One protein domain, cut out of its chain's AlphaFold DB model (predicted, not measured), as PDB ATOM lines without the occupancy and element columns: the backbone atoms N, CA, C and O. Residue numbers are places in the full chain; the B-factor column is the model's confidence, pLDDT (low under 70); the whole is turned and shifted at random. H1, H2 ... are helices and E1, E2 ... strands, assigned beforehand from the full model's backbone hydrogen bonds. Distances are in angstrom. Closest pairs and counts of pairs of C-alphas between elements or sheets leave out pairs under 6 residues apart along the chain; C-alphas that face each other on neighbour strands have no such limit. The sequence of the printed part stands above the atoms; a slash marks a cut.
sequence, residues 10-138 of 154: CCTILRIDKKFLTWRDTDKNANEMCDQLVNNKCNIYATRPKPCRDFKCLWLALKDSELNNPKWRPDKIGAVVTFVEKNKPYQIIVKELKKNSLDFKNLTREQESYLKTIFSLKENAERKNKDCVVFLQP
ATOM      1  N   CYS A  10     -14.455   9.523   3.221       91.00
ATOM      2  CA  CYS A  10     -14.242   9.429   1.774       91.00
ATOM      3  C   CYS A  10     -14.083   7.980   1.283       91.00
ATOM      4  O   CYS A  10     -14.451   7.681   0.150       91.00
ATOM      5  N   CYS A  11     -13.588   7.073   2.134       92.56
ATOM      6  CA  CYS A  11     -13.438   5.655   1.819       92.56
ATOM      7  C   CYS A  11     -14.786   4.946   1.648       92.56
ATOM      8  O   CYS A  11     -14.818   3.917   0.983       92.56
ATOM      9  N   THR A  12     -15.881   5.494   2.177       90.75
ATOM     10  CA  THR A  12     -17.232   4.933   2.025       90.75
ATOM     11  C   THR A  12     -17.977   5.590   0.862       90.75
ATOM     12  O   THR A  12     -18.442   4.916  -0.049       90.75
ATOM     13  N   ILE A  13     -18.040   6.922   0.817       88.94
ATOM     14  CA  ILE A  13     -18.954   7.651  -0.090       88.94
ATOM     15  C   ILE A  13     -18.510   7.726  -1.555       88.94
ATOM     16  O   ILE A  13     -19.330   8.026  -2.429       88.94
ATOM     17  N   LEU A  14     -17.218   7.539  -1.836       89.19
ATOM     18  CA  LEU A  14     -16.669   7.715  -3.180       89.19
ATOM     19  C   LEU A  14     -16.924   6.494  -4.056       89.19
ATOM     20  O   LEU A  14     -16.444   5.408  -3.734       89.19
ATOM     21  N   ARG A  15     -17.566   6.704  -5.210       90.50
ATOM     22  CA  ARG A  15     -17.480   5.770  -6.335       90.50
ATOM     23  C   ARG A  15     -16.134   5.955  -7.034       90.50
ATOM     24  O   ARG A  15     -15.718   7.090  -7.274       90.50
ATOM     25  N   ILE A  16     -15.462   4.862  -7.370       91.50
ATOM     26  CA  ILE A  16     -14.206   4.874  -8.116       91.50
ATOM     27  C   ILE A  16     -14.297   3.827  -9.217       91.50
ATOM     28  O   ILE A  16     -14.447   2.645  -8.931       91.50
ATOM     29  N   ASP A  17     -14.187   4.257 -10.470       92.75
ATOM     30  CA  ASP A  17     -14.157   3.323 -11.592       92.75
ATOM     31  C   ASP A  17     -12.909   2.433 -11.511       92.75
ATOM     32  O   ASP A  17     -11.807   2.911 -11.211       92.75
ATOM     33  N   LYS A  18     -13.061   1.161 -11.881       93.69
ATOM     34  CA  LYS A  18     -12.022   0.126 -11.901       93.69
ATOM     35  C   LYS A  18     -10.735   0.573 -12.583       93.69
ATOM     36  O   LYS A  18      -9.650   0.224 -12.140       93.69
ATOM     37  N   LYS A  19     -10.827   1.394 -13.634       95.25
ATOM     38  CA  LYS A  19      -9.657   1.930 -14.361       95.25
ATOM     39  C   LYS A  19      -8.682   2.726 -13.480       95.25
ATOM     40  O   LYS A  19      -7.534   2.910 -13.864       95.25
ATOM     41  N   PHE A  20      -9.137   3.235 -12.333       93.81
ATOM     42  CA  PHE A  20      -8.299   3.955 -11.375       93.81
ATOM     43  C   PHE A  20      -7.762   3.063 -10.253       93.81
ATOM     44  O   PHE A  20      -7.040   3.555  -9.391       93.81
ATOM     45  N   LEU A  21      -8.133   1.786 -10.222       93.50
ATOM     46  CA  LEU A  21      -7.876   0.880  -9.114       93.50
ATOM     47  C   LEU A  21      -6.923  -0.219  -9.578       93.50
ATOM     48  O   LEU A  21      -7.137  -0.847 -10.608       93.50
ATOM     49  N   THR A  22      -5.860  -0.446  -8.812       93.25
ATOM     50  CA  THR A  22      -4.823  -1.438  -9.145       93.25
ATOM     51  C   THR A  22      -4.933  -2.720  -8.324       93.25
ATOM     52  O   THR A  22      -4.160  -3.641  -8.541       93.25
ATOM     53  N   TRP A  23      -5.847  -2.770  -7.350       92.94
ATOM     54  CA  TRP A  23      -5.965  -3.855  -6.366       92.94
ATOM     55  C   TRP A  23      -7.285  -4.632  -6.461       92.94
ATOM     56  O   TRP A  23      -7.593  -5.427  -5.578       92.94
ATOM     57  N   ARG A  24      -8.102  -4.340  -7.473       90.31
ATOM     58  CA  ARG A  24      -9.474  -4.836  -7.603       90.31
ATOM     59  C   ARG A  24      -9.897  -4.852  -9.064       90.31
ATOM     60  O   ARG A  24      -9.559  -3.939  -9.818       90.31
ATOM     61  N   ASP A  25     -10.670  -5.869  -9.426       93.19
ATOM     62  CA  ASP A  25     -11.110  -6.114 -10.804       93.19
ATOM     63  C   ASP A  25     -12.469  -5.490 -11.142       93.19
ATOM     64  O   ASP A  25     -12.899  -5.526 -12.295       93.19
ATOM     65  N   THR A  26     -13.119  -4.862 -10.160       94.12
ATOM     66  CA  THR A  26     -14.423  -4.197 -10.278       94.12
ATOM     67  C   THR A  26     -14.389  -2.763  -9.742       94.12
ATOM     68  O   THR A  26     -13.507  -2.371  -8.963       94.12
ATOM     69  N   ASP A  27     -15.370  -1.959 -10.166       92.50
ATOM     70  CA  ASP A  27     -15.589  -0.601  -9.658       92.50
ATOM     71  C   ASP A  27     -15.795  -0.614  -8.146       92.50
ATOM     72  O   ASP A  27     -16.421  -1.530  -7.617       92.50
ATOM     73  N   LYS A  28     -15.309   0.424  -7.457       91.75
ATOM     74  CA  LYS A  28     -15.747   0.764  -6.099       91.75
ATOM     75  C   LYS A  28     -17.041   1.516  -6.200       91.75
ATOM     76  O   LYS A  28     -17.040   2.643  -6.692       91.75
ATOM     77  N   ASN A  29     -18.123   0.932  -5.718       90.00
ATOM     78  CA  ASN A  29     -19.398   1.619  -5.700       90.00
ATOM     79  C   ASN A  29     -19.400   2.725  -4.635       90.00
ATOM     80  O   ASN A  29     -18.574   2.762  -3.710       90.00
ATOM     81  N   ALA A  30     -20.309   3.686  -4.800       86.62
ATOM     82  CA  ALA A  30     -20.613   4.606  -3.712       86.62
ATOM     83  C   ALA A  30     -21.191   3.800  -2.538       86.62
ATOM     84  O   ALA A  30     -21.747   2.730  -2.744       86.62
ATOM     85  N   ASN A  31     -21.012   4.284  -1.311       85.56
ATOM     86  CA  ASN A  31     -21.482   3.633  -0.080       85.56
ATOM     87  C   ASN A  31     -20.838   2.262   0.240       85.56
ATOM     88  O   ASN A  31     -21.032   1.739   1.335       85.56
ATOM     89  N   GLU A  32     -20.001   1.718  -0.646       89.31
ATOM     90  CA  GLU A  32     -19.147   0.552  -0.405       89.31
ATOM     91  C   GLU A  32     -17.904   0.951   0.405       89.31
ATOM     92  O   GLU A  32     -17.245   1.956   0.109       89.31
ATOM     93  N   MET A  33     -17.541   0.164   1.420       91.94
ATOM     94  CA  MET A  33     -16.300   0.379   2.167       91.94
ATOM     95  C   MET A  33     -15.081   0.055   1.291       91.94
ATOM     96  O   MET A  33     -15.039  -0.978   0.638       91.94
ATOM     97  N   CYS A  34     -14.073   0.929   1.273       94.12
ATOM     98  CA  CYS A  34     -12.838   0.685   0.524       94.12
ATOM     99  C   CYS A  34     -11.974  -0.407   1.174       94.12
ATOM    100  O   CYS A  34     -11.626  -0.281   2.347       94.12
ATOM    101  N   ASP A  35     -11.497  -1.369   0.381       94.38
ATOM    102  CA  ASP A  35     -10.601  -2.462   0.817       94.38
ATOM    103  C   ASP A  35      -9.273  -1.964   1.408       94.38
ATOM    104  O   ASP A  35      -8.598  -2.652   2.166       94.38
ATOM    105  N   GLN A  36      -8.882  -0.739   1.052       94.88
ATOM    106  CA  GLN A  36      -7.646  -0.112   1.517       94.88
ATOM    107  C   GLN A  36      -7.808   0.617   2.855       94.88
ATOM    108  O   GLN A  36      -6.855   1.250   3.318       94.88
ATOM    109  N   LEU A  37      -9.000   0.595   3.459       93.94
ATOM    110  CA  LEU A  37      -9.214   1.090   4.811       93.94
ATOM    111  C   LEU A  37      -8.854  -0.013   5.815       93.94
ATOM    112  O   LEU A  37      -9.650  -0.905   6.084       93.94
ATOM    113  N   VAL A  38      -7.661   0.075   6.396       91.75
ATOM    114  CA  VAL A  38      -7.147  -0.879   7.385       91.75
ATOM    115  C   VAL A  38      -6.902  -0.129   8.688       91.75
ATOM    116  O   VAL A  38      -6.258   0.920   8.688       91.75
ATOM    117  N   ASN A  39      -7.433  -0.628   9.809       89.88
ATOM    118  CA  ASN A  39      -7.313   0.019  11.125       89.88
ATOM    119  C   ASN A  39      -7.712   1.511  11.102       89.88
ATOM    120  O   ASN A  39      -6.998   2.367  11.625       89.88
ATOM    121  N   ASN A  40      -8.835   1.829  10.443       87.38
ATOM    122  CA  ASN A  40      -9.354   3.189  10.238       87.38
ATOM    123  C   ASN A  40      -8.442   4.144   9.444       87.38
ATOM    124  O   ASN A  40      -8.727   5.341   9.382       87.38
ATOM    125  N   LYS A  41      -7.394   3.634   8.785       88.56
ATOM    126  CA  LYS A  41      -6.443   4.421   7.991       88.56
ATOM    127  C   LYS A  41      -6.342   3.895   6.563       88.56
ATOM    128  O   LYS A  41      -6.500   2.710   6.294       88.56
ATOM    129  N   CYS A  42      -6.073   4.796   5.622       91.25
ATOM    130  CA  CYS A  42      -5.847   4.411   4.232       91.25
ATOM    131  C   CYS A  42      -4.443   3.802   4.084       91.25
ATOM    132  O   CYS A  42      -3.450   4.519   4.191       91.25
ATOM    133  N   ASN A  43      -4.361   2.500   3.805       93.19
ATOM    134  CA  ASN A  43      -3.097   1.766   3.683       93.19
ATOM    135  C   ASN A  43      -2.237   2.251   2.498       93.19
ATOM    136  O   ASN A  43      -1.014   2.262   2.564       93.19
ATOM    137  N   ILE A  44      -2.878   2.741   1.431       92.75
ATOM    138  CA  ILE A  44      -2.214   3.287   0.232       92.75
ATOM    139  C   ILE A  44      -2.243   4.819   0.185       92.75
ATOM    140  O   ILE A  44      -2.324   5.416  -0.886       92.75
ATOM    141  N   TYR A  45      -2.229   5.492   1.338       89.50
ATOM    142  CA  TYR A  45      -2.467   6.938   1.413       89.50
ATOM    143  C   TYR A  45      -1.564   7.777   0.474       89.50
ATOM    144  O   TYR A  45      -2.037   8.721  -0.171       89.50
ATOM    145  N   ALA A  46      -0.280   7.417   0.377       90.25
ATOM    146  CA  ALA A  46       0.704   8.098  -0.469       90.25
ATOM    147  C   ALA A  46       0.465   7.868  -1.972       90.25
ATOM    148  O   ALA A  46       0.672   8.767  -2.784       90.25
ATOM    149  N   THR A  47      -0.027   6.687  -2.341       92.81
ATOM    150  CA  THR A  47      -0.238   6.256  -3.730       92.81
ATOM    151  C   THR A  47      -1.712   6.274  -4.141       92.81
ATOM    152  O   THR A  47      -2.063   5.751  -5.196       92.81
ATOM    153  N   ARG A  48      -2.579   6.921  -3.341       93.06
ATOM    154  CA  ARG A  48      -4.031   7.024  -3.569       93.06
ATOM    155  C   ARG A  48      -4.353   7.349  -5.021       93.06
ATOM    156  O   ARG A  48      -3.775   8.297  -5.541       93.06
ATOM    157  N   PRO A  49      -5.318   6.673  -5.656       93.12
ATOM    158  CA  PRO A  49      -5.653   6.944  -7.046       93.12
ATOM    159  C   PRO A  49      -6.230   8.352  -7.237       93.12
ATOM    160  O   PRO A  49      -6.666   9.000  -6.281       93.12
ATOM    161  N   LYS A  50      -6.253   8.830  -8.489       89.81
ATOM    162  CA  LYS A  50      -6.663  10.205  -8.828       89.81
ATOM    163  C   LYS A  50      -8.008  10.620  -8.196       89.81
ATOM    164  O   LYS A  50      -8.009  11.655  -7.535       89.81
ATOM    165  N   PRO A  51      -9.098   9.828  -8.261       90.88
ATOM    166  CA  PRO A  51     -10.365  10.205  -7.624       90.88
ATOM    167  C   PRO A  51     -10.260  10.436  -6.107       90.88
ATOM    168  O   PRO A  51     -10.838  11.385  -5.588       90.88
ATOM    169  N   CYS A  52      -9.460   9.634  -5.394       90.56
ATOM    170  CA  CYS A  52      -9.215   9.817  -3.959       90.56
ATOM    171  C   CYS A  52      -8.387  11.070  -3.635       90.56
ATOM    172  O   CYS A  52      -8.489  11.594  -2.525       90.56
ATOM    173  N   ARG A  53      -7.519  11.513  -4.556       89.25
ATOM    174  CA  ARG A  53      -6.687  12.718  -4.388       89.25
ATOM    175  C   ARG A  53      -7.451  13.995  -4.711       89.25
ATOM    176  O   ARG A  53      -7.281  14.987  -4.011       89.25
ATOM    177  N   ASP A  54      -8.283  13.946  -5.744       88.12
ATOM    178  CA  ASP A  54      -9.056  15.095  -6.214       88.12
ATOM    179  C   ASP A  54     -10.273  15.378  -5.320       88.12
ATOM    180  O   ASP A  54     -10.767  16.503  -5.275       88.12
ATOM    181  N   PHE A  55     -10.757  14.370  -4.591       88.31
ATOM    182  CA  PHE A  55     -11.899  14.521  -3.704       88.31
ATOM    183  C   PHE A  55     -11.627  15.487  -2.543       88.31
ATOM    184  O   PHE A  55     -10.682  15.315  -1.768       88.31
ATOM    185  N   LYS A  56     -12.538  16.448  -2.361       86.69
ATOM    186  CA  LYS A  56     -12.596  17.340  -1.199       86.69
ATOM    187  C   LYS A  56     -14.041  17.448  -0.714       86.69
ATOM    188  O   LYS A  56     -14.920  17.833  -1.480       86.69
ATOM    189  N   CYS A  57     -14.288  17.121   0.554       89.62
ATOM    190  CA  CYS A  57     -15.559  17.447   1.199       89.62
ATOM    191  C   CYS A  57     -15.590  18.928   1.602       89.62
ATOM    192  O   CYS A  57     -14.543  19.565   1.705       89.62
ATOM    193  N   LEU A  58     -16.783  19.456   1.878       86.75
ATOM    194  CA  LEU A  58     -17.021  20.821   2.344       86.75
ATOM    195  C   LEU A  58     -16.121  21.180   3.527       86.75
ATOM    196  O   LEU A  58     -15.435  22.194   3.490       86.75
ATOM    197  N   TRP A  59     -16.087  20.321   4.549       87.94
ATOM    198  CA  TRP A  59     -15.273  20.548   5.739       87.94
ATOM    199  C   TRP A  59     -13.794  20.738   5.373       87.94
ATOM    200  O   TRP A  59     -13.182  21.732   5.753       87.94
ATOM    201  N   LEU A  60     -13.238  19.850   4.542       88.19
ATOM    202  CA  LEU A  60     -11.853  19.960   4.080       88.19
ATOM    203  C   LEU A  60     -11.632  21.178   3.170       88.19
ATOM    204  O   LEU A  60     -10.566  21.783   3.218       88.19
ATOM    205  N   ALA A  61     -12.610  21.539   2.338       84.75
ATOM    206  CA  ALA A  61     -12.540  22.717   1.475       84.75
ATOM    207  C   ALA A  61     -12.522  24.023   2.284       84.75
ATOM    208  O   ALA A  61     -11.873  24.982   1.877       84.75
ATOM    209  N   LEU A  62     -13.180  24.039   3.444       83.19
ATOM    210  CA  LEU A  62     -13.226  25.182   4.352       83.19
ATOM    211  C   LEU A  62     -12.032  25.261   5.303       83.19
ATOM    212  O   LEU A  62     -12.013  26.169   6.112       83.19
ATOM    213  N   LYS A  63     -11.041  24.361   5.239       84.25
ATOM    214  CA  LYS A  63      -9.947  24.265   6.231       84.25
ATOM    215  C   LYS A  63      -9.230  25.569   6.603       84.25
ATOM    216  O   LYS A  63      -8.728  25.661   7.713       84.25
ATOM    217  N   ASP A  64      -9.178  26.539   5.693       82.56
ATOM    218  CA  ASP A  64      -8.520  27.833   5.905       82.56
ATOM    219  C   ASP A  64      -9.539  28.963   6.214       82.56
ATOM    220  O   ASP A  64      -9.207  30.141   6.163       82.56
ATOM    221  N   SER A  65     -10.800  28.613   6.490       79.50
ATOM    222  CA  SER A  65     -11.920  29.514   6.786       79.50
ATOM    223  C   SER A  65     -12.376  29.358   8.235       79.50
ATOM    224  O   SER A  65     -12.418  28.251   8.767       79.50
ATOM    225  N   GLU A  66     -12.841  30.453   8.836       75.62
ATOM    226  CA  GLU A  66     -13.493  30.475  10.157       75.62
ATOM    227  C   GLU A  66     -14.750  29.586  10.231       75.62
ATOM    228  O   GLU A  66     -15.207  29.223  11.311       75.62
ATOM    229  N   LEU A  67     -15.292  29.187   9.076       71.19
ATOM    230  CA  LEU A  67     -16.409  28.249   8.966       71.19
ATOM    231  C   LEU A  67     -15.981  26.775   9.107       71.19
ATOM    232  O   LEU A  67     -16.848  25.896   9.150       71.19
ATOM    233  N   ASN A  68     -14.679  26.463   9.176       78.94
ATOM    234  CA  ASN A  68     -14.216  25.118   9.517       78.94
ATOM    235  C   ASN A  68     -14.405  24.863  11.013       78.94
ATOM    236  O   ASN A  68     -13.547  25.157  11.841       78.94
ATOM    237  N   ASN A  69     -15.550  24.282  11.355       83.75
ATOM    238  CA  ASN A  69     -15.814  23.811  12.703       83.75
ATOM    239  C   ASN A  69     -15.490  22.306  12.810       83.75
ATOM    240  O   ASN A  69     -16.092  21.507  12.083       83.75
ATOM    241  N   PRO A  70     -14.607  21.868  13.728       85.62
ATOM    242  CA  PRO A  70     -14.314  20.450  13.952       85.62
ATOM    243  C   PRO A  70     -15.544  19.597  14.300       85.62
ATOM    244  O   PRO A  70     -15.570  18.407  13.986       85.62
ATOM    245  N   LYS A  71     -16.590  20.190  14.895       85.31
ATOM    246  CA  LYS A  71     -17.856  19.488  15.170       85.31
ATOM    247  C   LYS A  71     -18.559  19.009  13.902       85.31
ATOM    248  O   LYS A  71     -19.299  18.038  13.955       85.31
ATOM    249  N   TRP A  72     -18.316  19.668  12.770       85.19
ATOM    250  CA  TRP A  72     -18.923  19.344  11.478       85.19
ATOM    251  C   TRP A  72     -18.079  18.389  10.635       85.19
ATOM    252  O   TRP A  72     -18.359  18.179   9.452       85.19
ATOM    253  N   ARG A  73     -17.023  17.811  11.221       89.12
ATOM    254  CA  ARG A  73     -16.206  16.804  10.549       89.12
ATOM    255  C   ARG A  73     -17.083  15.586  10.209       89.12
ATOM    256  O   ARG A  73     -17.874  15.163  11.057       89.12
ATOM    257  N   PRO A  74     -16.968  14.995   9.004       90.69
ATOM    258  CA  PRO A  74     -17.928  13.991   8.544       90.69
ATOM    259  C   PRO A  74     -18.131  12.771   9.451       90.69
ATOM    260  O   PRO A  74     -19.244  12.267   9.573       90.69
ATOM    261  N   ASP A  75     -17.076  12.303  10.117       89.50
ATOM    262  CA  ASP A  75     -17.122  11.184  11.068       89.50
ATOM    263  C   ASP A  75     -17.893  11.517  12.356       89.50
ATOM    264  O   ASP A  75     -18.410  10.606  13.000       89.50
ATOM    265  N   LYS A  76     -17.998  12.803  12.721       88.69
ATOM    266  CA  LYS A  76     -18.723  13.270  13.912       88.69
ATOM    267  C   LYS A  76     -20.217  13.415  13.654       88.69
ATOM    268  O   LYS A  76     -21.014  12.950  14.458       88.69
ATOM    269  N   ILE A  77     -20.581  14.010  12.518       87.19
ATOM    270  CA  ILE A  77     -21.987  14.232  12.141       87.19
ATOM    271  C   ILE A  77     -22.610  13.041  11.404       87.19
ATOM    272  O   ILE A  77     -23.815  13.013  11.189       87.19
ATOM    273  N   GLY A  78     -21.798  12.070  10.977       88.94
ATOM    274  CA  GLY A  78     -22.276  10.897  10.248       88.94
ATOM    275  C   GLY A  78     -22.763  11.206   8.829       88.94
ATOM    276  O   GLY A  78     -23.563  10.440   8.293       88.94
ATOM    277  N   ALA A  79     -22.288  12.293   8.219       88.44
ATOM    278  CA  ALA A  79     -22.642  12.721   6.870       88.44
ATOM    279  C   ALA A  79     -21.479  13.458   6.185       88.44
ATOM    280  O   ALA A  79     -20.656  14.102   6.830       88.44
ATOM    281  N   VAL A  80     -21.412  13.374   4.858       89.75
ATOM    282  CA  VAL A  80     -20.422  14.047   4.012       89.75
ATOM    283  C   VAL A  80     -21.128  15.067   3.142       89.75
ATOM    284  O   VAL A  80     -22.070  14.732   2.432       89.75
ATOM    285  N   VAL A  81     -20.620  16.295   3.135       87.25
ATOM    286  CA  VAL A  81     -21.114  17.358   2.256       87.25
ATOM    287  C   VAL A  81     -20.080  17.659   1.183       87.25
ATOM    288  O   VAL A  81     -18.883  17.704   1.470       87.25
ATOM    289  N   THR A  82     -20.518  17.831  -0.059       85.06
ATOM    290  CA  THR A  82     -19.654  18.080  -1.225       85.06
ATOM    291  C   THR A  82     -20.230  19.182  -2.103       85.06
ATOM    292  O   THR A  82     -21.446  19.337  -2.166       85.06
ATOM    293  N   PHE A  83     -19.358  19.924  -2.790       76.88
ATOM    294  CA  PHE A  83     -19.751  20.867  -3.834       76.88
ATOM    295  C   PHE A  83     -19.513  20.259  -5.212       76.88
ATOM    296  O   PHE A  83     -18.454  19.683  -5.465       76.88
ATOM    297  N   VAL A  84     -20.461  20.449  -6.121       70.06
ATOM    298  CA  VAL A  84     -20.297  20.145  -7.540       70.06
ATOM    299  C   VAL A  84     -20.381  21.454  -8.311       70.06
ATOM    300  O   VAL A  84     -21.442  22.063  -8.420       70.06
ATOM    301  N   GLU A  85     -19.236  21.896  -8.831       59.56
ATOM    302  CA  GLU A  85     -19.102  23.168  -9.559       59.56
ATOM    303  C   GLU A  85     -19.344  23.032 -11.070       59.56
ATOM    304  O   GLU A  85     -19.354  24.027 -11.788       59.56
ATOM    305  N   LYS A  86     -19.500  21.803 -11.582       55.53
ATOM    306  CA  LYS A  86     -19.468  21.544 -13.031       55.53
ATOM    307  C   LYS A  86     -20.682  22.069 -13.796       55.53
ATOM    308  O   LYS A  86     -20.558  22.300 -14.991       55.53
ATOM    309  N   ASN A  87     -21.806  22.287 -13.122       53.31
ATOM    310  CA  ASN A  87     -23.024  22.810 -13.724       53.31
ATOM    311  C   ASN A  87     -23.479  23.985 -12.864       53.31
ATOM    312  O   ASN A  87     -23.628  23.811 -11.660       53.31
ATOM    313  N   LYS A  88     -23.687  25.173 -13.443       55.91
ATOM    314  CA  LYS A  88     -24.545  26.163 -12.782       55.91
ATOM    315  C   LYS A  88     -25.981  25.621 -12.862       55.91
ATOM    316  O   LYS A  88     -26.369  25.208 -13.956       55.91
ATOM    317  N   PRO A  89     -26.744  25.573 -11.758       62.19
ATOM    318  CA  PRO A  89     -26.420  26.032 -10.400       62.19
ATOM    319  C   PRO A  89     -25.453  25.120  -9.621       62.19
ATOM    320  O   PRO A  89     -25.564  23.898  -9.686       62.19
ATOM    321  N   TYR A  90     -24.568  25.718  -8.812       65.94
ATOM    322  CA  TYR A  90     -23.690  25.031  -7.857       65.94
ATOM    323  C   TYR A  90     -24.483  24.040  -7.011       65.94
ATOM    324  O   TYR A  90     -25.435  24.426  -6.339       65.94
ATOM    325  N   GLN A  91     -24.069  22.780  -6.976       73.31
ATOM    326  CA  GLN A  91     -24.800  21.766  -6.220       73.31
ATOM    327  C   GLN A  91     -24.085  21.464  -4.910       73.31
ATOM    328  O   GLN A  91     -22.903  21.122  -4.916       73.31
ATOM    329  N   ILE A  92     -24.796  21.563  -3.790       77.88
ATOM    330  CA  ILE A  92     -24.340  21.050  -2.499       77.88
ATOM    331  C   ILE A  92     -24.992  19.695  -2.298       77.88
ATOM    332  O   ILE A  92     -26.207  19.618  -2.183       77.88
ATOM    333  N   ILE A  93     -24.203  18.632  -2.234       80.25
ATOM    334  CA  ILE A  93     -24.709  17.276  -2.021       80.25
ATOM    335  C   ILE A  93     -24.351  16.835  -0.609       80.25
ATOM    336  O   ILE A  93     -23.170  16.812  -0.256       80.25
ATOM    337  N   VAL A  94     -25.364  16.452   0.163       84.44
ATOM    338  CA  VAL A  94     -25.245  15.886   1.507       84.44
ATOM    339  C   VAL A  94     -25.522  14.385   1.437       84.44
ATOM    340  O   VAL A  94     -26.625  13.981   1.080       84.44
ATOM    341  N   LYS A  95     -24.530  13.558   1.773       85.44
ATOM    342  CA  LYS A  95     -24.620  12.092   1.811       85.44
ATOM    343  C   LYS A  95     -24.516  11.581   3.237       85.44
ATOM    344  O   LYS A  95     -23.527  11.863   3.911       85.44
ATOM    345  N   GLU A  96     -25.477  10.786   3.682       85.75
ATOM    346  CA  GLU A  96     -25.384  10.114   4.980       85.75
ATOM    347  C   GLU A  96     -24.374   8.951   4.955       85.75
ATOM    348  O   GLU A  96     -24.349   8.147   4.028       85.75
ATOM    349  N   LEU A  97     -23.559   8.837   6.006       84.81
ATOM    350  CA  LEU A  97     -22.645   7.706   6.239       84.81
ATOM    351  C   LEU A  97     -23.291   6.586   7.056       84.81
ATOM    352  O   LEU A  97     -22.839   5.445   7.012       84.81
ATOM    353  N   LYS A  98     -24.305   6.930   7.850       81.81
ATOM    354  CA  LYS A  98     -25.101   6.002   8.651       81.81
ATOM    355  C   LYS A  98     -26.558   6.393   8.482       81.81
ATOM    356  O   LYS A  98     -26.872   7.573   8.340       81.81
ATOM    357  N   LYS A  99     -27.436   5.397   8.500       79.75
ATOM    358  CA  LYS A  99     -28.878   5.615   8.416       79.75
ATOM    359  C   LYS A  99     -29.333   6.599   9.501       79.75
ATOM    360  O   LYS A  99     -28.993   6.403  10.668       79.75
ATOM    361  N   ASN A 100     -30.120   7.601   9.110       76.31
ATOM    362  CA  ASN A 100     -30.712   8.622   9.983       76.31
ATOM    363  C   ASN A 100     -29.699   9.568  10.662       76.31
ATOM    364  O   ASN A 100     -30.039  10.226  11.647       76.31
ATOM    365  N   SER A 101     -28.464   9.669  10.160       79.31
ATOM    366  CA  SER A 101     -27.494  10.668  10.639       79.31
ATOM    367  C   SER A 101     -27.927  12.110  10.369       79.31
ATOM    368  O   SER A 101     -27.414  13.021  11.009       79.31
ATOM    369  N   LEU A 102     -28.826  12.335   9.415       75.31
ATOM    370  CA  LEU A 102     -29.478  13.607   9.126       75.31
ATOM    371  C   LEU A 102     -30.955  13.342   8.814       75.31
ATOM    372  O   LEU A 102     -31.440  13.624   7.720       75.31
ATOM    373  N   ASP A 103     -31.684  12.793   9.788       74.19
ATOM    374  CA  ASP A 103     -33.141  12.701   9.696       74.19
ATOM    375  C   ASP A 103     -33.764  14.099   9.819       74.19
ATOM    376  O   ASP A 103     -33.898  14.645  10.911       74.19
ATOM    377  N   PHE A 104     -34.178  14.669   8.687       67.44
ATOM    378  CA  PHE A 104     -34.807  15.992   8.612       67.44
ATOM    379  C   PHE A 104     -36.107  16.099   9.414       67.44
ATOM    380  O   PHE A 104     -36.527  17.208   9.738       67.44
ATOM    381  N   LYS A 105     -36.743  14.970   9.749       68.56
ATOM    382  CA  LYS A 105     -37.935  14.961  10.604       68.56
ATOM    383  C   LYS A 105     -37.581  15.106  12.082       68.56
ATOM    384  O   LYS A 105     -38.415  15.574  12.846       68.56
ATOM    385  N   ASN A 106     -36.367  14.716  12.468       74.69
ATOM    386  CA  ASN A 106     -35.916  14.629  13.855       74.69
ATOM    387  C   ASN A 106     -34.483  15.161  14.002       74.69
ATOM    388  O   ASN A 106     -33.599  14.480  14.529       74.69
ATOM    389  N   LEU A 107     -34.239  16.381  13.519       75.50
ATOM    390  CA  LEU A 107     -32.928  17.006  13.638       75.50
ATOM    391  C   LEU A 107     -32.652  17.403  15.089       75.50
ATOM    392  O   LEU A 107     -33.463  18.019  15.778       75.50
ATOM    393  N   THR A 108     -31.448  17.098  15.546       80.56
ATOM    394  CA  THR A 108     -30.883  17.710  16.746       80.56
ATOM    395  C   THR A 108     -30.559  19.180  16.473       80.56
ATOM    396  O   THR A 108     -30.252  19.571  15.343       80.56
ATOM    397  N   ARG A 109     -30.519  20.002  17.528       78.56
ATOM    398  CA  ARG A 109     -30.122  21.422  17.429       78.56
ATOM    399  C   ARG A 109     -28.761  21.618  16.745       78.56
ATOM    400  O   ARG A 109     -28.557  22.607  16.046       78.56
ATOM    401  N   GLU A 110     -27.830  20.681  16.936       75.69
ATOM    402  CA  GLU A 110     -26.511  20.734  16.296       75.69
ATOM    403  C   GLU A 110     -26.593  20.477  14.781       75.69
ATOM    404  O   GLU A 110     -25.971  21.206  14.006       75.69
ATOM    405  N   GLN A 111     -27.400  19.505  14.340       74.94
ATOM    406  CA  GLN A 111     -27.624  19.234  12.914       74.94
ATOM    407  C   GLN A 111     -28.378  20.383  12.231       74.94
ATOM    408  O   GLN A 111     -28.031  20.764  11.115       74.94
ATOM    409  N   GLU A 112     -29.354  20.993  12.908       76.00
ATOM    410  CA  GLU A 112     -30.025  22.196  12.406       76.00
ATOM    411  C   GLU A 112     -29.048  23.359  12.216       76.00
ATOM    412  O   GLU A 112     -29.090  24.042  11.196       76.00
ATOM    413  N   SER A 113     -28.154  23.592  13.183       76.56
ATOM    414  CA  SER A 113     -27.123  24.633  13.087       76.56
ATOM    415  C   SER A 113     -26.169  24.383  11.913       76.56
ATOM    416  O   SER A 113     -25.822  25.315  11.178       76.56
ATOM    417  N   TYR A 114     -25.793  23.123  11.692       77.00
ATOM    418  CA  TYR A 114     -24.969  22.727  10.556       77.00
ATOM    419  C   TYR A 114     -25.663  22.995   9.217       77.00
ATOM    420  O   TYR A 114     -25.096  23.652   8.342       77.00
ATOM    421  N   LEU A 115     -26.915  22.548   9.075       74.50
ATOM    422  CA  LEU A 115     -27.712  22.763   7.869       74.50
ATOM    423  C   LEU A 115     -27.949  24.251   7.612       74.50
ATOM    424  O   LEU A 115     -27.749  24.701   6.489       74.50
ATOM    425  N   LYS A 116     -28.272  25.036   8.647       74.50
ATOM    426  CA  LYS A 116     -28.374  26.501   8.546       74.50
ATOM    427  C   LYS A 116     -27.088  27.115   8.013       74.50
ATOM    428  O   LYS A 116     -27.159  27.947   7.123       74.50
ATOM    429  N   THR A 117     -25.920  26.662   8.468       76.06
ATOM    430  CA  THR A 117     -24.642  27.163   7.938       76.06
ATOM    431  C   THR A 117     -24.452  26.812   6.463       76.06
ATOM    432  O   THR A 117     -24.026  27.658   5.675       76.06
ATOM    433  N   ILE A 118     -24.803  25.589   6.059       73.50
ATOM    434  CA  ILE A 118     -24.778  25.173   4.649       73.50
ATOM    435  C   ILE A 118     -25.729  26.033   3.805       73.50
ATOM    436  O   ILE A 118     -25.361  26.477   2.718       73.50
ATOM    437  N   PHE A 119     -26.933  26.308   4.302       70.19
ATOM    438  CA  PHE A 119     -27.892  27.170   3.617       70.19
ATOM    439  C   PHE A 119     -27.441  28.636   3.592       70.19
ATOM    440  O   PHE A 119     -27.568  29.287   2.564       70.19
ATOM    441  N   SER A 120     -26.790  29.151   4.635       71.00
ATOM    442  CA  SER A 120     -26.181  30.486   4.588       71.00
ATOM    443  C   SER A 120     -25.043  30.564   3.563       71.00
ATOM    444  O   SER A 120     -24.848  31.600   2.929       71.00
ATOM    445  N   LEU A 121     -24.292  29.477   3.334       68.94
ATOM    446  CA  LEU A 121     -23.337  29.401   2.220       68.94
ATOM    447  C   LEU A 121     -24.042  29.489   0.855       68.94
ATOM    448  O   LEU A 121     -23.526  30.165  -0.036       68.94
ATOM    449  N   LYS A 122     -25.221  28.869   0.705       65.56
ATOM    450  CA  LYS A 122     -26.083  28.998  -0.484       65.56
ATOM    451  C   LYS A 122     -26.545  30.446  -0.678       65.56
ATOM    452  O   LYS A 122     -26.299  31.004  -1.740       65.56
ATOM    453  N   GLU A 123     -27.103  31.085   0.348       63.72
ATOM    454  CA  GLU A 123     -27.537  32.495   0.298       63.72
ATOM    455  C   GLU A 123     -26.375  33.440  -0.055       63.72
ATOM    456  O   GLU A 123     -26.516  34.382  -0.833       63.72
ATOM    457  N   ASN A 124     -25.180  33.182   0.485       64.94
ATOM    458  CA  ASN A 124     -23.964  33.916   0.133       64.94
ATOM    459  C   ASN A 124     -23.554  33.729  -1.333       64.94
ATOM    460  O   ASN A 124     -23.026  34.662  -1.942       64.94
ATOM    461  N   ALA A 125     -23.752  32.534  -1.893       62.53
ATOM    462  CA  ALA A 125     -23.509  32.268  -3.305       62.53
ATOM    463  C   ALA A 125     -24.552  32.984  -4.182       62.53
ATOM    464  O   ALA A 125     -24.167  33.700  -5.106       62.53
ATOM    465  N   GLU A 126     -25.835  32.904  -3.830       59.53
ATOM    466  CA  GLU A 126     -26.931  33.593  -4.526       59.53
ATOM    467  C   GLU A 126     -26.718  35.114  -4.550       59.53
ATOM    468  O   GLU A 126     -26.766  35.724  -5.616       59.53
ATOM    469  N   ARG A 127     -26.336  35.726  -3.416       60.06
ATOM    470  CA  ARG A 127     -25.959  37.155  -3.348       60.06
ATOM    471  C   ARG A 127     -24.792  37.529  -4.265       60.06
ATOM    472  O   ARG A 127     -24.690  38.673  -4.694       60.06
ATOM    473  N   LYS A 128     -23.907  36.579  -4.572       66.31
ATOM    474  CA  LYS A 128     -22.792  36.740  -5.520       66.31
ATOM    475  C   LYS A 128     -23.183  36.366  -6.960       66.31
ATOM    476  O   LYS A 128     -22.293  36.169  -7.787       66.31
ATOM    477  N   ASN A 129     -24.482  36.258  -7.253       62.84
ATOM    478  CA  ASN A 129     -25.054  35.849  -8.539       62.84
ATOM    479  C   ASN A 129     -24.540  34.478  -9.021       62.84
ATOM    480  O   ASN A 129     -24.213  34.260 -10.193       62.84
ATOM    481  N   LYS A 130     -24.380  33.560  -8.065       62.38
ATOM    482  CA  LYS A 130     -24.005  32.168  -8.283       62.38
ATOM    483  C   LYS A 130     -25.187  31.300  -7.872       62.38
ATOM    484  O   LYS A 130     -25.346  31.030  -6.686       62.38
ATOM    485  N   ASP A 131     -25.994  30.864  -8.838       64.25
ATOM    486  CA  ASP A 131     -27.122  29.971  -8.558       64.25
ATOM    487  C   ASP A 131     -26.631  28.733  -7.798       64.25
ATOM    488  O   ASP A 131     -25.612  28.152  -8.177       64.25
ATOM    489  N   CYS A 132     -27.317  28.330  -6.726       62.38
ATOM    490  CA  CYS A 132     -26.921  27.195  -5.898       62.38
ATOM    491  C   CYS A 132     -28.143  26.358  -5.491       62.38
ATOM    492  O   CYS A 132     -29.196  26.899  -5.172       62.38
ATOM    493  N   VAL A 133     -28.015  25.032  -5.496       68.50
ATOM    494  CA  VAL A 133     -29.067  24.078  -5.123       68.50
ATOM    495  C   VAL A 133     -28.497  23.078  -4.124       68.50
ATOM    496  O   VAL A 133     -27.377  22.594  -4.290       68.50
ATOM    497  N   VAL A 134     -29.264  22.763  -3.082       69.00
ATOM    498  CA  VAL A 134     -28.885  21.770  -2.072       69.00
ATOM    499  C   VAL A 134     -29.648  20.481  -2.330       69.00
ATOM    500  O   VAL A 134     -30.841  20.479  -2.608       69.00
ATOM    501  N   PHE A 135     -28.933  19.379  -2.231       70.69
ATOM    502  CA  PHE A 135     -29.373  18.052  -2.584       70.69
ATOM    503  C   PHE A 135     -29.071  17.090  -1.446       70.69
ATOM    504  O   PHE A 135     -27.958  17.068  -0.910       70.69
ATOM    505  N   LEU A 136     -30.054  16.264  -1.103       67.31
ATOM    506  CA  LEU A 136     -29.970  15.337   0.017       67.31
ATOM    507  C   LEU A 136     -30.001  13.906  -0.511       67.31
ATOM    508  O   LEU A 136     -30.879  13.531  -1.287       67.31
ATOM    509  N   GLN A 137     -29.029  13.101  -0.096       69.56
ATOM    510  CA  GLN A 137     -28.914  11.701  -0.481       69.56
ATOM    511  C   GLN A 137     -28.962  10.827   0.778       69.56
ATOM    512  O   GLN A 137     -27.972  10.760   1.517       69.56
ATOM    513  N   PRO A 138     -30.114  10.174   1.032       66.12
ATOM    514  CA  PRO A 138     -30.267   9.239   2.137       66.12
ATOM    515  C   PRO A 138     -29.270   8.087   2.042       66.12
ATOM    516  O   PRO A 138     -28.841   7.706   0.945       66.12
TER     517      PRO A 138
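What this domain is: This is residues 10 to 138 of the 154 residues of an uncharacterized protein of Tenericutes bacterium (UniProt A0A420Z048). A small three-strand sheet with one long helix, H5, over one face of it forms one lobe, and a loop-rich lobe, residues 10 to 54 with the short helices H1 and H2, lies to the E1 side of it. H3, on the same face as H5, lies beside the strands, near E1. The printed part has 129 residues, with five named helices and three named strands in the order H1 H2 H3 H4 E1 E2 H5 E3. The sheet runs E1 E2 E3 and is mixed; the class is mixed, helices and strands, though under half of the residues, 55 of 129, are in named elements. The whole is compact, with a radius of gyration of the C-alphas of 15.8 A and spans of 45 by 31 by 27 A.

How they stand to each other: H1, residues 10 to 13, only grazes the sheet, and is close but not clearly touching H2, residues 50 to 54, the closest C-alphas being those of Cys 10 and Cys 52, 7.6 A apart. H2 is not on the sheet. H3, residues 58 to 61, has a height over the sheet of 4.1 A, only just above the sheet's level, and lies over none of its strands. H4, residues 74 to 77, only grazes the sheet. E1, residues 79 to 84, and E2, residues 90 to 96, are a hairpin of antiparallel strands, with N 82 and O 93 within hydrogen-bond range at 2.8 A. H5, residues 109 to 127, lies over E2 and E3, residues 132 to 137, at a height over the sheet of 9.9 A, and runs along the strands, at 6 degrees to E3 on the local plane. The closest C-alphas of H5 and E3 are those of Lys 122 and Cys 132, 5.8 A apart. E2 and E3 are parallel, with N 135 and O 92 within range at 2.7 A. E2, H5 and E3 make a strand-helix-strand unit, two parallel neighbour strands joined through a helix, with a right-handed crossover; H5 on one face of the sheet makes two layers. In H2 and H5 every O i to N i+4 pair is within hydrogen-bond range; H1, H3 and H4 are too short for such a pair, and their one O i to N i+3 pair is within range in H3 but not in H1 or H4.

Where its parts are: H1 begins at C-alpha 10, (-14.242, 9.429, 1.774). E1 is 16.4 A long, E2 19.8 A, H5 26.4 A and E3 16.5 A. E3 ends at C-alpha 137, (-28.914, 11.701, -0.481).

The domain as a whole: The two C-alphas farthest apart, those of Asp 25 and Arg 127, are 46.3 A apart. The printed part has no cut. The long links are H1 to H2, with 36 residues, and H3 to H4 and E2 to H5, with 12 each. The mean pLDDT of the printed part is 81.3; residues 85 to 90, 104 to 105, 121 to 134 and 136 to 138 are under 70.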